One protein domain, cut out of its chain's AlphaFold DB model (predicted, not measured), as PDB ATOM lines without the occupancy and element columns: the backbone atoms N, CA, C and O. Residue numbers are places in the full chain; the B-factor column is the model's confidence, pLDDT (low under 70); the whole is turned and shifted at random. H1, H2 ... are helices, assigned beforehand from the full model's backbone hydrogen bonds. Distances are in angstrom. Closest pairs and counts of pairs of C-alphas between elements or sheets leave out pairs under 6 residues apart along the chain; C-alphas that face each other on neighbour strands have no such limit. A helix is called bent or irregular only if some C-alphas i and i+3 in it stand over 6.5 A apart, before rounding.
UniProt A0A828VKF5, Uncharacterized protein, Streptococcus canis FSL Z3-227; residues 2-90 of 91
ATOM      1  N   ILE A   2      48.582  49.160  34.529       61.03
ATOM      2  CA  ILE A   2      47.464  49.118  33.557       61.03
ATOM      3  C   ILE A   2      47.928  49.227  32.086       61.03
ATOM      4  O   ILE A   2      47.484  48.440  31.256       61.03
ATOM      5  N   VAL A   3      48.877  50.120  31.774       63.25
ATOM      6  CA  VAL A   3      49.409  50.319  30.404       63.25
ATOM      7  C   VAL A   3      50.205  49.107  29.888       63.25
ATOM      8  O   VAL A   3      50.101  48.734  28.726       63.25
ATOM      9  N   PHE A   4      50.955  48.422  30.757       60.22
ATOM     10  CA  PHE A   4      51.671  47.194  30.379       60.22
ATOM     11  C   PHE A   4      50.713  46.019  30.139       60.22
ATOM     12  O   PHE A   4      50.929  45.214  29.233       60.22
ATOM     13  N   VAL A   5      49.625  45.932  30.914       62.38
ATOM     14  CA  VAL A   5      48.568  44.931  30.703       62.38
ATOM     15  C   VAL A   5      47.809  45.201  29.399       62.38
ATOM     16  O   VAL A   5      47.498  44.246  28.686       62.38
ATOM     17  N   SER A   6      47.545  46.466  29.046       75.75
ATOM     18  CA  SER A   6      46.871  46.806  27.784       75.75
ATOM     19  C   SER A   6      47.751  46.531  26.566       75.75
ATOM     20  O   SER A   6      47.266  45.940  25.605       75.75
ATOM     21  N   LEU A   7      49.050  46.849  26.628       83.12
ATOM     22  CA  LEU A   7      49.990  46.566  25.544       83.12
ATOM     23  C   LEU A   7      50.138  45.056  25.310       83.12
ATOM     24  O   LEU A   7      50.065  44.590  24.175       83.12
ATOM     25  N   LYS A   8      50.253  44.271  26.390       82.94
ATOM     26  CA  LYS A   8      50.300  42.804  26.315       82.94
ATOM     27  C   LYS A   8      49.033  42.226  25.676       82.94
ATOM     28  O   LYS A   8      49.136  41.359  24.812       82.94
ATOM     29  N   LYS A   9      47.850  42.719  26.065       83.81
ATOM     30  CA  LYS A   9      46.573  42.310  25.457       83.81
ATOM     31  C   LYS A   9      46.492  42.697  23.980       83.81
ATOM     32  O   LYS A   9      46.043  41.889  23.183       83.81
ATOM     33  N   MET A  10      46.963  43.885  23.605       84.69
ATOM     34  CA  MET A  10      46.966  44.347  22.214       84.69
ATOM     35  C   MET A  10      47.834  43.452  21.320       84.69
ATOM     36  O   MET A  10      47.385  43.008  20.266       84.69
ATOM     37  N   VAL A  11      49.045  43.115  21.779       88.75
ATOM     38  CA  VAL A  11      49.938  42.175  21.083       88.75
ATOM     39  C   VAL A  11      49.304  40.788  20.983       88.75
ATOM     40  O   VAL A  11      49.336  40.175  19.922       88.75
ATOM     41  N   GLN A  12      48.673  40.303  22.053       88.88
ATOM     42  CA  GLN A  12      47.972  39.018  22.037       88.88
ATOM     43  C   GLN A  12      46.817  39.000  21.023       88.88
ATOM     44  O   GLN A  12      46.667  38.024  20.294       88.88
ATOM     45  N   THR A  13      46.027  40.071  20.932       87.94
ATOM     46  CA  THR A  13      44.952  40.193  19.935       87.94
ATOM     47  C   THR A  13      45.495  40.201  18.506       87.94
ATOM     48  O   THR A  13      44.920  39.550  17.638       87.94
ATOM     49  N   LEU A  14      46.623  40.874  18.253       90.81
ATOM     50  CA  LEU A  14      47.285  40.845  16.943       90.81
ATOM     51  C   LEU A  14      47.768  39.437  16.574       90.81
ATOM     52  O   LEU A  14      47.597  39.011  15.435       90.81
ATOM     53  N   TRP A  15      48.296  38.677  17.536       88.94
ATOM     54  CA  TRP A  15      48.640  37.269  17.323       88.94
ATOM     55  C   TRP A  15      47.421  36.420  16.955       88.94
ATOM     56  O   TRP A  15      47.487  35.633  16.013       88.94
ATOM     57  N   TRP A  16      46.289  36.611  17.638       88.94
ATOM     58  CA  TRP A  16      45.038  35.930  17.288       88.94
ATOM     59  C   TRP A  16      44.533  36.300  15.893       88.94
ATOM     60  O   TRP A  16      44.041  35.427  15.179       88.94
ATOM     61  N   LEU A  17      44.694  37.560  15.482       90.25
ATOM     62  CA  LEU A  17      44.339  38.014  14.139       90.25
ATOM     63  C   LEU A  17      45.161  37.280  13.070       90.25
ATOM     64  O   LEU A  17      44.595  36.783  12.100       90.25
ATOM     65  N   ILE A  18      46.477  37.155  13.270       90.31
ATOM     66  CA  ILE A  18      47.366  36.429  12.350       90.31
ATOM     67  C   ILE A  18      46.951  34.958  12.249       90.31
ATOM     68  O   ILE A  18      46.847  34.430  11.146       90.31
ATOM     69  N   VAL A  19      46.666  34.305  13.382       89.56
ATOM     70  CA  VAL A  19      46.203  32.909  13.405       89.56
ATOM     71  C   VAL A  19      44.883  32.754  12.647       89.56
ATOM     72  O   VAL A  19      44.751  31.841  11.837       89.56
ATOM     73  N   ALA A  20      43.923  33.655  12.861       87.88
ATOM     74  CA  ALA A  20      42.638  33.613  12.169       87.88
ATOM     75  C   ALA A  20      42.796  33.795  10.650       87.88
ATOM     76  O   ALA A  20      42.198  33.049   9.880       87.88
ATOM     77  N   ILE A  21      43.641  34.737  10.217       88.81
ATOM     78  CA  ILE A  21      43.938  34.964   8.795       88.81
ATOM     79  C   ILE A  21      44.626  33.741   8.188       88.81
ATOM     80  O   ILE A  21      44.236  33.295   7.112       88.81
ATOM     81  N   ALA A  22      45.612  33.167   8.879       85.81
ATOM     82  CA  ALA A  22      46.297  31.967   8.420       85.81
ATOM     83  C   ALA A  22      45.317  30.799   8.245       85.81
ATOM     84  O   ALA A  22      45.322  30.161   7.198       85.81
ATOM     85  N   LEU A  23      44.429  30.565   9.218       84.81
ATOM     86  CA  LEU A  23      43.404  29.520   9.128       84.81
ATOM     87  C   LEU A  23      42.405  29.793   7.998       84.81
ATOM     88  O   LEU A  23      42.014  28.859   7.305       84.81
ATOM     89  N   TYR A  24      42.022  31.053   7.777       85.56
ATOM     90  CA  TYR A  24      41.130  31.436   6.685       85.56
ATOM     91  C   TYR A  24      41.760  31.200   5.307       85.56
ATOM     92  O   TYR A  24      41.137  30.588   4.441       85.56
ATOM     93  N   ILE A  25      43.004  31.643   5.105       85.75
ATOM     94  CA  ILE A  25      43.739  31.417   3.854       85.75
ATOM     95  C   ILE A  25      43.923  29.918   3.632       85.75
ATOM     96  O   ILE A  25      43.682  29.423   2.535       85.75
ATOM     97  N   PHE A  26      44.289  29.180   4.678       82.31
ATOM     98  CA  PHE A  26      44.447  27.733   4.619       82.31
ATOM     99  C   PHE A  26      43.134  27.051   4.213       82.31
ATOM    100  O   PHE A  26      43.114  26.288   3.254       82.31
ATOM    101  N   TYR A  27      42.014  27.411   4.843       82.50
ATOM    102  CA  TYR A  27      40.682  26.929   4.471       82.50
ATOM    103  C   TYR A  27      40.334  27.207   2.998       82.50
ATOM    104  O   TYR A  27      39.851  26.313   2.307       82.50
ATOM    105  N   GLN A  28      40.622  28.412   2.496       84.06
ATOM    106  CA  GLN A  28      40.384  28.773   1.093       84.06
ATOM    107  C   GLN A  28      41.296  28.021   0.113       84.06
ATOM    108  O   GLN A  28      40.901  27.764  -1.018       84.06
ATOM    109  N   THR A  29      42.513  27.668   0.532       81.75
ATOM    110  CA  THR A  29      43.533  27.097  -0.362       81.75
ATOM    111  C   THR A  29      43.364  25.592  -0.562       81.75
ATOM    112  O   THR A  29      43.579  25.093  -1.659       81.75
ATOM    113  N   ILE A  30      43.000  24.857   0.491       80.62
ATOM    114  CA  ILE A  30      42.943  23.383   0.469       80.62
ATOM    115  C   ILE A  30      41.549  22.811   0.764       80.62
ATOM    116  O   ILE A  30      41.362  21.596   0.713       80.62
ATOM    117  N   GLY A  31      40.563  23.665   1.043       86.69
ATOM    118  CA  GLY A  31      39.167  23.276   1.219       86.69
ATOM    119  C   GLY A  31      38.816  22.719   2.604       86.69
ATOM    120  O   GLY A  31      39.670  22.449   3.456       86.69
ATOM    121  N   LEU A  32      37.508  22.537   2.827       87.31
ATOM    122  CA  LEU A  32      36.940  22.085   4.103       87.31
ATOM    123  C   LEU A  32      37.437  20.688   4.505       87.31
ATOM    124  O   LEU A  32      37.750  20.468   5.673       87.31
ATOM    125  N   ASN A  33      37.554  19.772   3.540       88.38
ATOM    126  CA  ASN A  33      37.973  18.388   3.776       88.38
ATOM    127  C   ASN A  33      39.388  18.310   4.371       88.38
ATOM    128  O   ASN A  33      39.616  17.620   5.366       88.38
ATOM    129  N   MET A  34      40.332  19.078   3.822       90.06
ATOM    130  CA  MET A  34      41.708  19.113   4.322       90.06
ATOM    131  C   MET A  34      41.816  19.836   5.666       90.06
ATOM    132  O   MET A  34      42.575  19.413   6.538       90.06
ATOM    133  N   PHE A  35      41.026  20.894   5.872       88.62
ATOM    134  CA  PHE A  35      40.949  21.574   7.164       88.62
ATOM    135  C   PHE A  35      40.421  20.646   8.268       88.62
ATOM    136  O   PHE A  35      40.975  20.597   9.367       88.62
ATOM    137  N   PHE A  36      39.386  19.863   7.966       89.75
ATOM    138  CA  PHE A  36      38.840  18.860   8.877       89.75
ATOM    139  C   PHE A  36      39.890  17.809   9.265       89.75
ATOM    140  O   PHE A  36      40.079  17.533  10.452       89.75
ATOM    141  N   LEU A  37      40.640  17.287   8.288       93.12
ATOM    142  CA  LEU A  37      41.716  16.323   8.536       93.12
ATOM    143  C   LEU A  37      42.878  16.917   9.337       93.12
ATOM    144  O   LEU A  37      43.435  16.225  10.186       93.12
ATOM    145  N   LEU A  38      43.211  18.196   9.139       90.38
ATOM    146  CA  LEU A  38      44.197  18.898   9.963       90.38
ATOM    147  C   LEU A  38      43.752  18.953  11.431       90.38
ATOM    148  O   LEU A  38      44.524  18.603  12.323       90.38
ATOM    149  N   VAL A  39      42.508  19.362  11.693       91.19
ATOM    150  CA  VAL A  39      41.966  19.437  13.057       91.19
ATOM    151  C   VAL A  39      41.973  18.057  13.713       91.19
ATOM    152  O   VAL A  39      42.452  17.917  14.839       91.19
ATOM    153  N   ILE A  40      41.512  17.023  13.006       93.88
ATOM    154  CA  ILE A  40      41.525  15.648  13.515       93.88
ATOM    155  C   ILE A  40      42.955  15.140  13.724       93.88
ATOM    156  O   ILE A  40      43.222  14.521  14.750       93.88
ATOM    157  N   GLY A  41      43.890  15.435  12.820       94.00
ATOM    158  CA  GLY A  41      45.297  15.056  12.955       94.00
ATOM    159  C   GLY A  41      45.956  15.685  14.183       94.00
ATOM    160  O   GLY A  41      46.636  14.998  14.944       94.00
ATOM    161  N   LEU A  42      45.694  16.971  14.438       93.38
ATOM    162  CA  LEU A  42      46.171  17.668  15.636       93.38
ATOM    163  C   LEU A  42      45.541  17.106  16.920       93.38
ATOM    164  O   LEU A  42      46.235  16.933  17.923       93.38
ATOM    165  N   LEU A  43      44.245  16.783  16.899       94.50
ATOM    166  CA  LEU A  43      43.577  16.124  18.025       94.50
ATOM    167  C   LEU A  43      44.133  14.711  18.259       94.50
ATOM    168  O   LEU A  43      44.365  14.331  19.407       94.50
ATOM    169  N   ALA A  44      44.410  13.953  17.199       95.94
ATOM    170  CA  ALA A  44      44.994  12.620  17.287       95.94
ATOM    171  C   ALA A  44      46.381  12.658  17.933       95.94
ATOM    172  O   ALA A  44      46.640  11.870  18.836       95.94
ATOM    173  N   LEU A  45      47.229  13.630  17.581       94.94
ATOM    174  CA  LEU A  45      48.524  13.823  18.244       94.94
ATOM    175  C   LEU A  45      48.399  14.038  19.762       94.94
ATOM    176  O   LEU A  45      49.291  13.640  20.505       94.94
ATOM    177  N   LYS A  46      47.297  14.636  20.233       94.56
ATOM    178  CA  LYS A  46      47.041  14.855  21.663       94.56
ATOM    179  C   LYS A  46      46.474  13.624  22.376       94.56
ATOM    180  O   LYS A  46      46.850  13.374  23.517       94.56
ATOM    181  N   PHE A  47      45.534  12.911  21.755       96.44
ATOM    182  CA  PHE A  47      44.749  11.871  22.437       96.44
ATOM    183  C   PHE A  47      45.132  10.443  22.043       96.44
ATOM    184  O   PHE A  47      45.165   9.567  22.902       96.44
ATOM    185  N   VAL A  48      45.410  10.194  20.761       96.19
ATOM    186  CA  VAL A  48      45.693   8.855  20.218       96.19
ATOM    187  C   VAL A  48      46.773   8.964  19.126       96.19
ATOM    188  O   VAL A  48      46.461   8.898  17.934       96.19
ATOM    189  N   PRO A  49      48.058   9.133  19.500       93.12
ATOM    190  CA  PRO A  49      49.120   9.490  18.552       93.12
ATOM    191  C   PRO A  49      49.324   8.480  17.419       93.12
ATOM    192  O   PRO A  49      49.706   8.860  16.317       93.12
ATOM    193  N   VAL A  50      49.020   7.199  17.659       96.12
ATOM    194  CA  VAL A  50      49.127   6.135  16.646       96.12
ATOM    195  C   VAL A  50      48.226   6.379  15.426       96.12
ATOM    196  O   VAL A  50      48.554   5.933  14.330       96.12
ATOM    197  N   LEU A  51      47.131   7.137  15.577       93.81
ATOM    198  CA  LEU A  51      46.228   7.478  14.472       93.81
ATOM    199  C   LEU A  51      46.763   8.596  13.572       93.81
ATOM    200  O   LEU A  51      46.262   8.750  12.459       93.81
ATOM    201  N   PHE A  52      47.783   9.346  14.001       92.81
ATOM    202  CA  PHE A  52      48.345  10.437  13.202       92.81
ATOM    203  C   PHE A  52      48.809   9.958  11.825       92.81
ATOM    204  O   PHE A  52      48.493  10.589  10.821       92.81
ATOM    205  N   LEU A  53      49.513   8.822  11.769       94.31
ATOM    206  CA  LEU A  53      50.042   8.293  10.515       94.31
ATOM    207  C   LEU A  53      48.916   7.861   9.544       94.31
ATOM    208  O   LEU A  53      48.937   8.326   8.405       94.31
ATOM    209  N   PRO A  54      47.896   7.077   9.957       94.31
ATOM    210  CA  PRO A  54      46.710   6.826   9.134       94.31
ATOM    211  C   PRO A  54      45.998   8.095   8.649       94.31
ATOM    212  O   PRO A  54      45.656   8.193   7.474       94.31
ATOM    213  N   ILE A  55      45.799   9.083   9.528       94.81
ATOM    214  CA  ILE A  55      45.137  10.347   9.167       94.81
ATOM    215  C   ILE A  55      45.967  11.112   8.132       94.81
ATOM    216  O   ILE A  55      45.407  11.662   7.186       94.81
ATOM    217  N   LEU A  56      47.292  11.117   8.279       93.25
ATOM    218  CA  LEU A  56      48.199  11.752   7.331       93.25
ATOM    219  C   LEU A  56      48.122  11.082   5.955       93.25
ATOM    220  O   LEU A  56      48.034  11.783   4.954       93.25
ATOM    221  N   LEU A  57      48.074   9.748   5.895       93.69
ATOM    222  CA  LEU A  57      47.889   9.021   4.634       93.69
ATOM    223  C   LEU A  57      46.552   9.365   3.960       93.69
ATOM    224  O   LEU A  57      46.523   9.617   2.757       93.69
ATOM    225  N   ILE A  58      45.465   9.442   4.732       93.69
ATOM    226  CA  ILE A  58      44.154   9.862   4.215       93.69
ATOM    227  C   ILE A  58      44.218  11.302   3.696       93.69
ATOM    228  O   ILE A  58      43.708  11.576   2.616       93.69
ATOM    229  N   ALA A  59      44.881  12.211   4.414       93.06
ATOM    230  CA  ALA A  59      45.041  13.600   3.984       93.06
ATOM    231  C   ALA A  59      45.814  13.725   2.668       93.06
ATOM    232  O   ALA A  59      45.446  14.542   1.829       93.06
ATOM    233  N   VAL A  60      46.839  12.896   2.450       92.06
ATOM    234  CA  VAL A  60      47.533  12.841   1.157       92.06
ATOM    235  C   VAL A  60      46.581  12.377   0.051       92.06
ATOM    236  O   VAL A  60      46.530  13.009  -1.001       92.06
ATOM    237  N   GLY A  61      45.792  11.326   0.295       91.19
ATOM    238  CA  GLY A  61      44.786  10.844  -0.658       91.19
ATOM    239  C   GLY A  61      43.763  11.922  -1.027       91.19
ATOM    240  O   GLY A  61      43.594  12.239  -2.201       91.19
ATOM    241  N   VAL A  62      43.158  12.565  -0.023       92.75
ATOM    242  CA  VAL A  62      42.190  13.654  -0.230       92.75
ATOM    243  C   VAL A  62      42.815  14.842  -0.960       92.75
ATOM    244  O   VAL A  62      42.159  15.444  -1.804       92.75
ATOM    245  N   HIS A  63      44.080  15.180  -0.690       89.81
ATOM    246  CA  HIS A  63      44.746  16.293  -1.367       89.81
ATOM    247  C   HIS A  63      44.869  16.074  -2.879       89.81
ATOM    248  O   HIS A  63      44.627  17.000  -3.651       89.81
ATOM    249  N   PHE A  64      45.235  14.861  -3.300       88.94
ATOM    250  CA  PHE A  64      45.418  14.546  -4.717       88.94
ATOM    251  C   PHE A  64      44.107  14.257  -5.446       88.94
ATOM    252  O   PHE A  64      43.990  14.573  -6.628       88.94
ATOM    253  N   SER A  65      43.124  13.682  -4.756       88.88
ATOM    254  CA  SER A  65      41.828  13.339  -5.349       88.88
ATOM    255  C   SER A  65      40.785  14.451  -5.234       88.88
ATOM    256  O   SER A  65      39.743  14.379  -5.874       88.88
ATOM    257  N   GLY A  66      41.039  15.477  -4.421       86.06
ATOM    258  CA  GLY A  66      40.120  16.590  -4.161       86.06
ATOM    259  C   GLY A  66      38.984  16.265  -3.181       86.06
ATOM    260  O   GLY A  66      38.399  17.185  -2.610       86.06
ATOM    261  N   ASP A  67      38.689  14.985  -2.936       87.06
ATOM    262  CA  ASP A  67      37.657  14.531  -2.000       87.06
ATOM    263  C   ASP A  67      37.975  13.139  -1.420       87.06
ATOM    264  O   ASP A  67      38.925  12.473  -1.831       87.06
ATOM    265  N   PHE A  68      37.163  12.677  -0.466       89.94
ATOM    266  CA  PHE A  68      37.222  11.334   0.118       89.94
ATOM    267  C   PHE A  68      36.795  10.216  -0.847       89.94
ATOM    268  O   PHE A  68      36.930   9.039  -0.502       89.94
ATOM    269  N   SER A  69      36.311  10.555  -2.048       89.88
ATOM    270  CA  SER A  69      35.903   9.584  -3.075       89.88
ATOM    271  C   SER A  69      37.020   8.609  -3.449       89.88
ATOM    272  O   SER A  69      36.728   7.458  -3.756       89.88
ATOM    273  N   PHE A  70      38.289   9.009  -3.300       90.12
ATOM    274  CA  PHE A  70      39.452   8.161  -3.584       90.12
ATOM    275  C   PHE A  70      39.421   6.815  -2.855       90.12
ATOM    276  O   PHE A  70      39.972   5.833  -3.340       90.12
ATOM    277  N   ILE A  71      38.791   6.761  -1.675       90.25
ATOM    278  CA  ILE A  71      38.647   5.524  -0.905       90.25
ATOM    279  C   ILE A  71      37.731   4.555  -1.652       90.25
ATOM    280  O   ILE A  71      38.041   3.368  -1.736       90.25
ATOM    281  N   ALA A  72      36.623   5.061  -2.199       90.50
ATOM    282  CA  ALA A  72      35.692   4.275  -2.996       90.50
ATOM    283  C   ALA A  72      36.338   3.849  -4.317       90.50
ATOM    284  O   ALA A  72      36.297   2.664  -4.633       90.50
ATOM    285  N   ASP A  73      37.020   4.767  -5.008       89.94
ATOM    286  CA  ASP A  73      37.721   4.479  -6.266       89.94
ATOM    287  C   ASP A  73      38.793   3.393  -6.071       89.94
ATOM    288  O   ASP A  73      38.922   2.459  -6.865       89.94
ATOM    289  N   PHE A  74      39.544   3.469  -4.967       88.25
ATOM    290  CA  PHE A  74      40.543   2.465  -4.609       88.25
ATOM    291  C   PHE A  74      39.906   1.108  -4.276       88.25
ATOM    292  O   PHE A  74      40.418   0.067  -4.695       88.25
ATOM    293  N   LEU A  75      38.785   1.101  -3.545       90.81
ATOM    294  CA  LEU A  75      38.048  -0.127  -3.242       90.81
ATOM    295  C   LEU A  75      37.491  -0.776  -4.513       90.81
ATOM    296  O   LEU A  75      37.624  -1.986  -4.686       90.81
ATOM    297  N   GLU A  76      36.884   0.020  -5.395       91.06
ATOM    298  CA  GLU A  76      36.319  -0.434  -6.664       91.06
ATOM    299  C   GLU A  76      37.405  -1.057  -7.540       91.06
ATOM    300  O   GLU A  76      37.266  -2.205  -7.965       91.06
ATOM    301  N   ALA A  77      38.527  -0.357  -7.729       88.50
ATOM    302  CA  ALA A  77      39.667  -0.874  -8.480       88.50
ATOM    303  C   ALA A  77      40.184  -2.200  -7.894       88.50
ATOM    304  O   ALA A  77      40.481  -3.140  -8.636       88.50
ATOM    305  N   GLY A  78      40.246  -2.308  -6.562       87.44
ATOM    306  CA  GLY A  78      40.616  -3.542  -5.871       87.44
ATOM    307  C   GLY A  78      39.652  -4.698  -6.156       87.44
ATOM    308  O   GLY A  78      40.091  -5.802  -6.480       87.44
ATOM    309  N   ILE A  79      38.341  -4.450  -6.092       87.75
ATOM    310  CA  ILE A  79      37.310  -5.459  -6.377       87.75
ATOM    311  C   ILE A  79      37.369  -5.897  -7.844       87.75
ATOM    312  O   ILE A  79      37.340  -7.096  -8.123       87.75
ATOM    313  N   VAL A  80      37.506  -4.957  -8.784       87.81
ATOM    314  CA  VAL A  80      37.646  -5.263 -10.216       87.81
ATOM    315  C   VAL A  80      38.886  -6.120 -10.468       87.81
ATOM    316  O   VAL A  80      38.796  -7.107 -11.195       87.81
ATOM    317  N   MET A  81      40.022  -5.819  -9.834       86.06
ATOM    318  CA  MET A  81      41.227  -6.640  -9.980       86.06
ATOM    319  C   MET A  81      41.073  -8.053  -9.411       86.06
ATOM    320  O   MET A  81      41.552  -9.006 -10.018       86.06
ATOM    321  N   ILE A  82      40.429  -8.204  -8.252       86.25
ATOM    322  CA  ILE A  82      40.325  -9.501  -7.566       86.25
ATOM    323  C   ILE A  82      39.237 -10.384  -8.178       86.25
ATOM    324  O   ILE A  82      39.412 -11.595  -8.260       86.25
ATOM    325  N   VAL A  83      38.106  -9.801  -8.577       82.25
ATOM    326  CA  VAL A  83      36.917 -10.548  -9.016       82.25
ATOM    327  C   VAL A  83      36.709 -10.424 -10.521       82.25
ATOM    328  O   VAL A  83      36.482 -11.428 -11.192       82.25
ATOM    329  N   GLY A  84      36.812  -9.208 -11.060       75.94
ATOM    330  CA  GLY A  84      36.526  -8.912 -12.464       75.94
ATOM    331  C   GLY A  84      37.578  -9.458 -13.427       75.94
ATOM    332  O   GLY A  84      37.223 -10.107 -14.407       75.94
ATOM    333  N   ILE A  85      38.867  -9.249 -13.137       76.56
ATOM    334  CA  ILE A  85      39.961  -9.708 -14.005       76.56
ATOM    335  C   ILE A  85      39.956 -11.233 -14.163       76.56
ATOM    336  O   ILE A  85      40.001 -11.685 -15.305       76.56
ATOM    337  N   PRO A  86      39.852 -12.048 -13.092       77.81
ATOM    338  CA  PRO A  86      39.717 -13.485 -13.266       77.81
ATOM    339  C   PRO A  86      38.526 -13.830 -14.147       77.81
ATOM    340  O   PRO A  86      38.722 -14.576 -15.092       77.81
ATOM    341  N   PHE A  87      37.347 -13.231 -13.920       74.06
ATOM    342  CA  PHE A  87      36.136 -13.501 -14.704       74.06
ATOM    343  C   PHE A  87      36.337 -13.309 -16.215       74.06
ATOM    344  O   PHE A  87      35.898 -14.153 -16.987       74.06
ATOM    345  N   VAL A  88      37.072 -12.267 -16.623       70.88
ATOM    346  CA  VAL A  88      37.433 -11.997 -18.030       70.88
ATOM    347  C   VAL A  88      38.272 -13.121 -18.656       70.88
ATOM    348  O   VAL A  88      38.232 -13.305 -19.867       70.88
ATOM    349  N   PHE A  89      39.023 -13.883 -17.858       70.62
ATOM    350  CA  PHE A  89      39.867 -14.982 -18.335       70.62
ATOM    351  C   PHE A  89      39.220 -16.375 -18.228       70.62
ATOM    352  O   PHE A  89      39.825 -17.343 -18.688       70.62
ATOM    353  N   ILE A  90      38.032 -16.503 -17.617       69.69
ATOM    354  CA  ILE A  90      37.313 -17.788 -17.442       69.69
ATOM    355  C   ILE A  90      36.014 -17.886 -18.259       69.69
ATOM    356  O   ILE A  90      35.450 -18.977 -18.332       69.69
TER     357      ILE A  90
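What this domain is: This is residues 2 to 90 of the 91 residues of an uncharacterized protein of Streptococcus canis FSL Z3-227 (UniProt A0A828VKF5). The longest helix, H1, folds sharply into two arms; H1b and H2 form a helical hairpin, and from its open end residues 2 to 22 of H1a and 74 to 90 of H3 stick out to opposite sides. The 89 printed residues hold three named helices, H1, H2, H3, and no named strand: all helix, extended, radius of gyration of the C-alphas 21.6 A, a rod spanning 85 by 28 by 11 A.

Where its parts are: H1, residues 2 to 47, was assigned as one helix by its hydrogen bonds but is bent, C-alphas 29 and 32 being 9.4 A apart. H1a, residues 2 to 29, 40.6 A, begins at C-alpha 2 (47.464, 49.118, 33.557); H1b is residues 32 to 47, 22.4 A. H2, residues 49 to 65, is only just irregular, C-alphas 50 and 53 being 6.6 A apart. H3, residues 70 to 90, 29.5 A, has a kink of 31 degrees near residue 80 and ends at C-alpha 90 (37.313, -17.788, -17.442).

How they stand to each other: H1a and H1b only just touch, with 3 pairs of C-alphas within 8 A, and only at the corner, closest at Tyr 27 and Phe 35, C-alphas 6.0 A apart, at a steep tilt of 56 degrees. H1b touches H2, closest C-alphas Gly 41 and Phe 52, 5.5 A, at a shallow tilt of 11 degrees, opposite ways. H2 and H3 are close but not clearly touching, closest C-alphas Gly 61 and Phe 70, 6.6 A, about perpendicular at 75 degrees. H1a and H3 are apart. Every O i to N i+4 pair is within hydrogen-bond range in H1a and H1b, 11 of 13 in H2 and 14 of 17 in H3.

The domain as a whole: The C-alphas of Ile 2 and Ile 90, the two farthest apart, are 84.7 A apart. The printed part has no cut, and both links are tight. Residues 2 to 5 and residue 90 have pLDDT under 70.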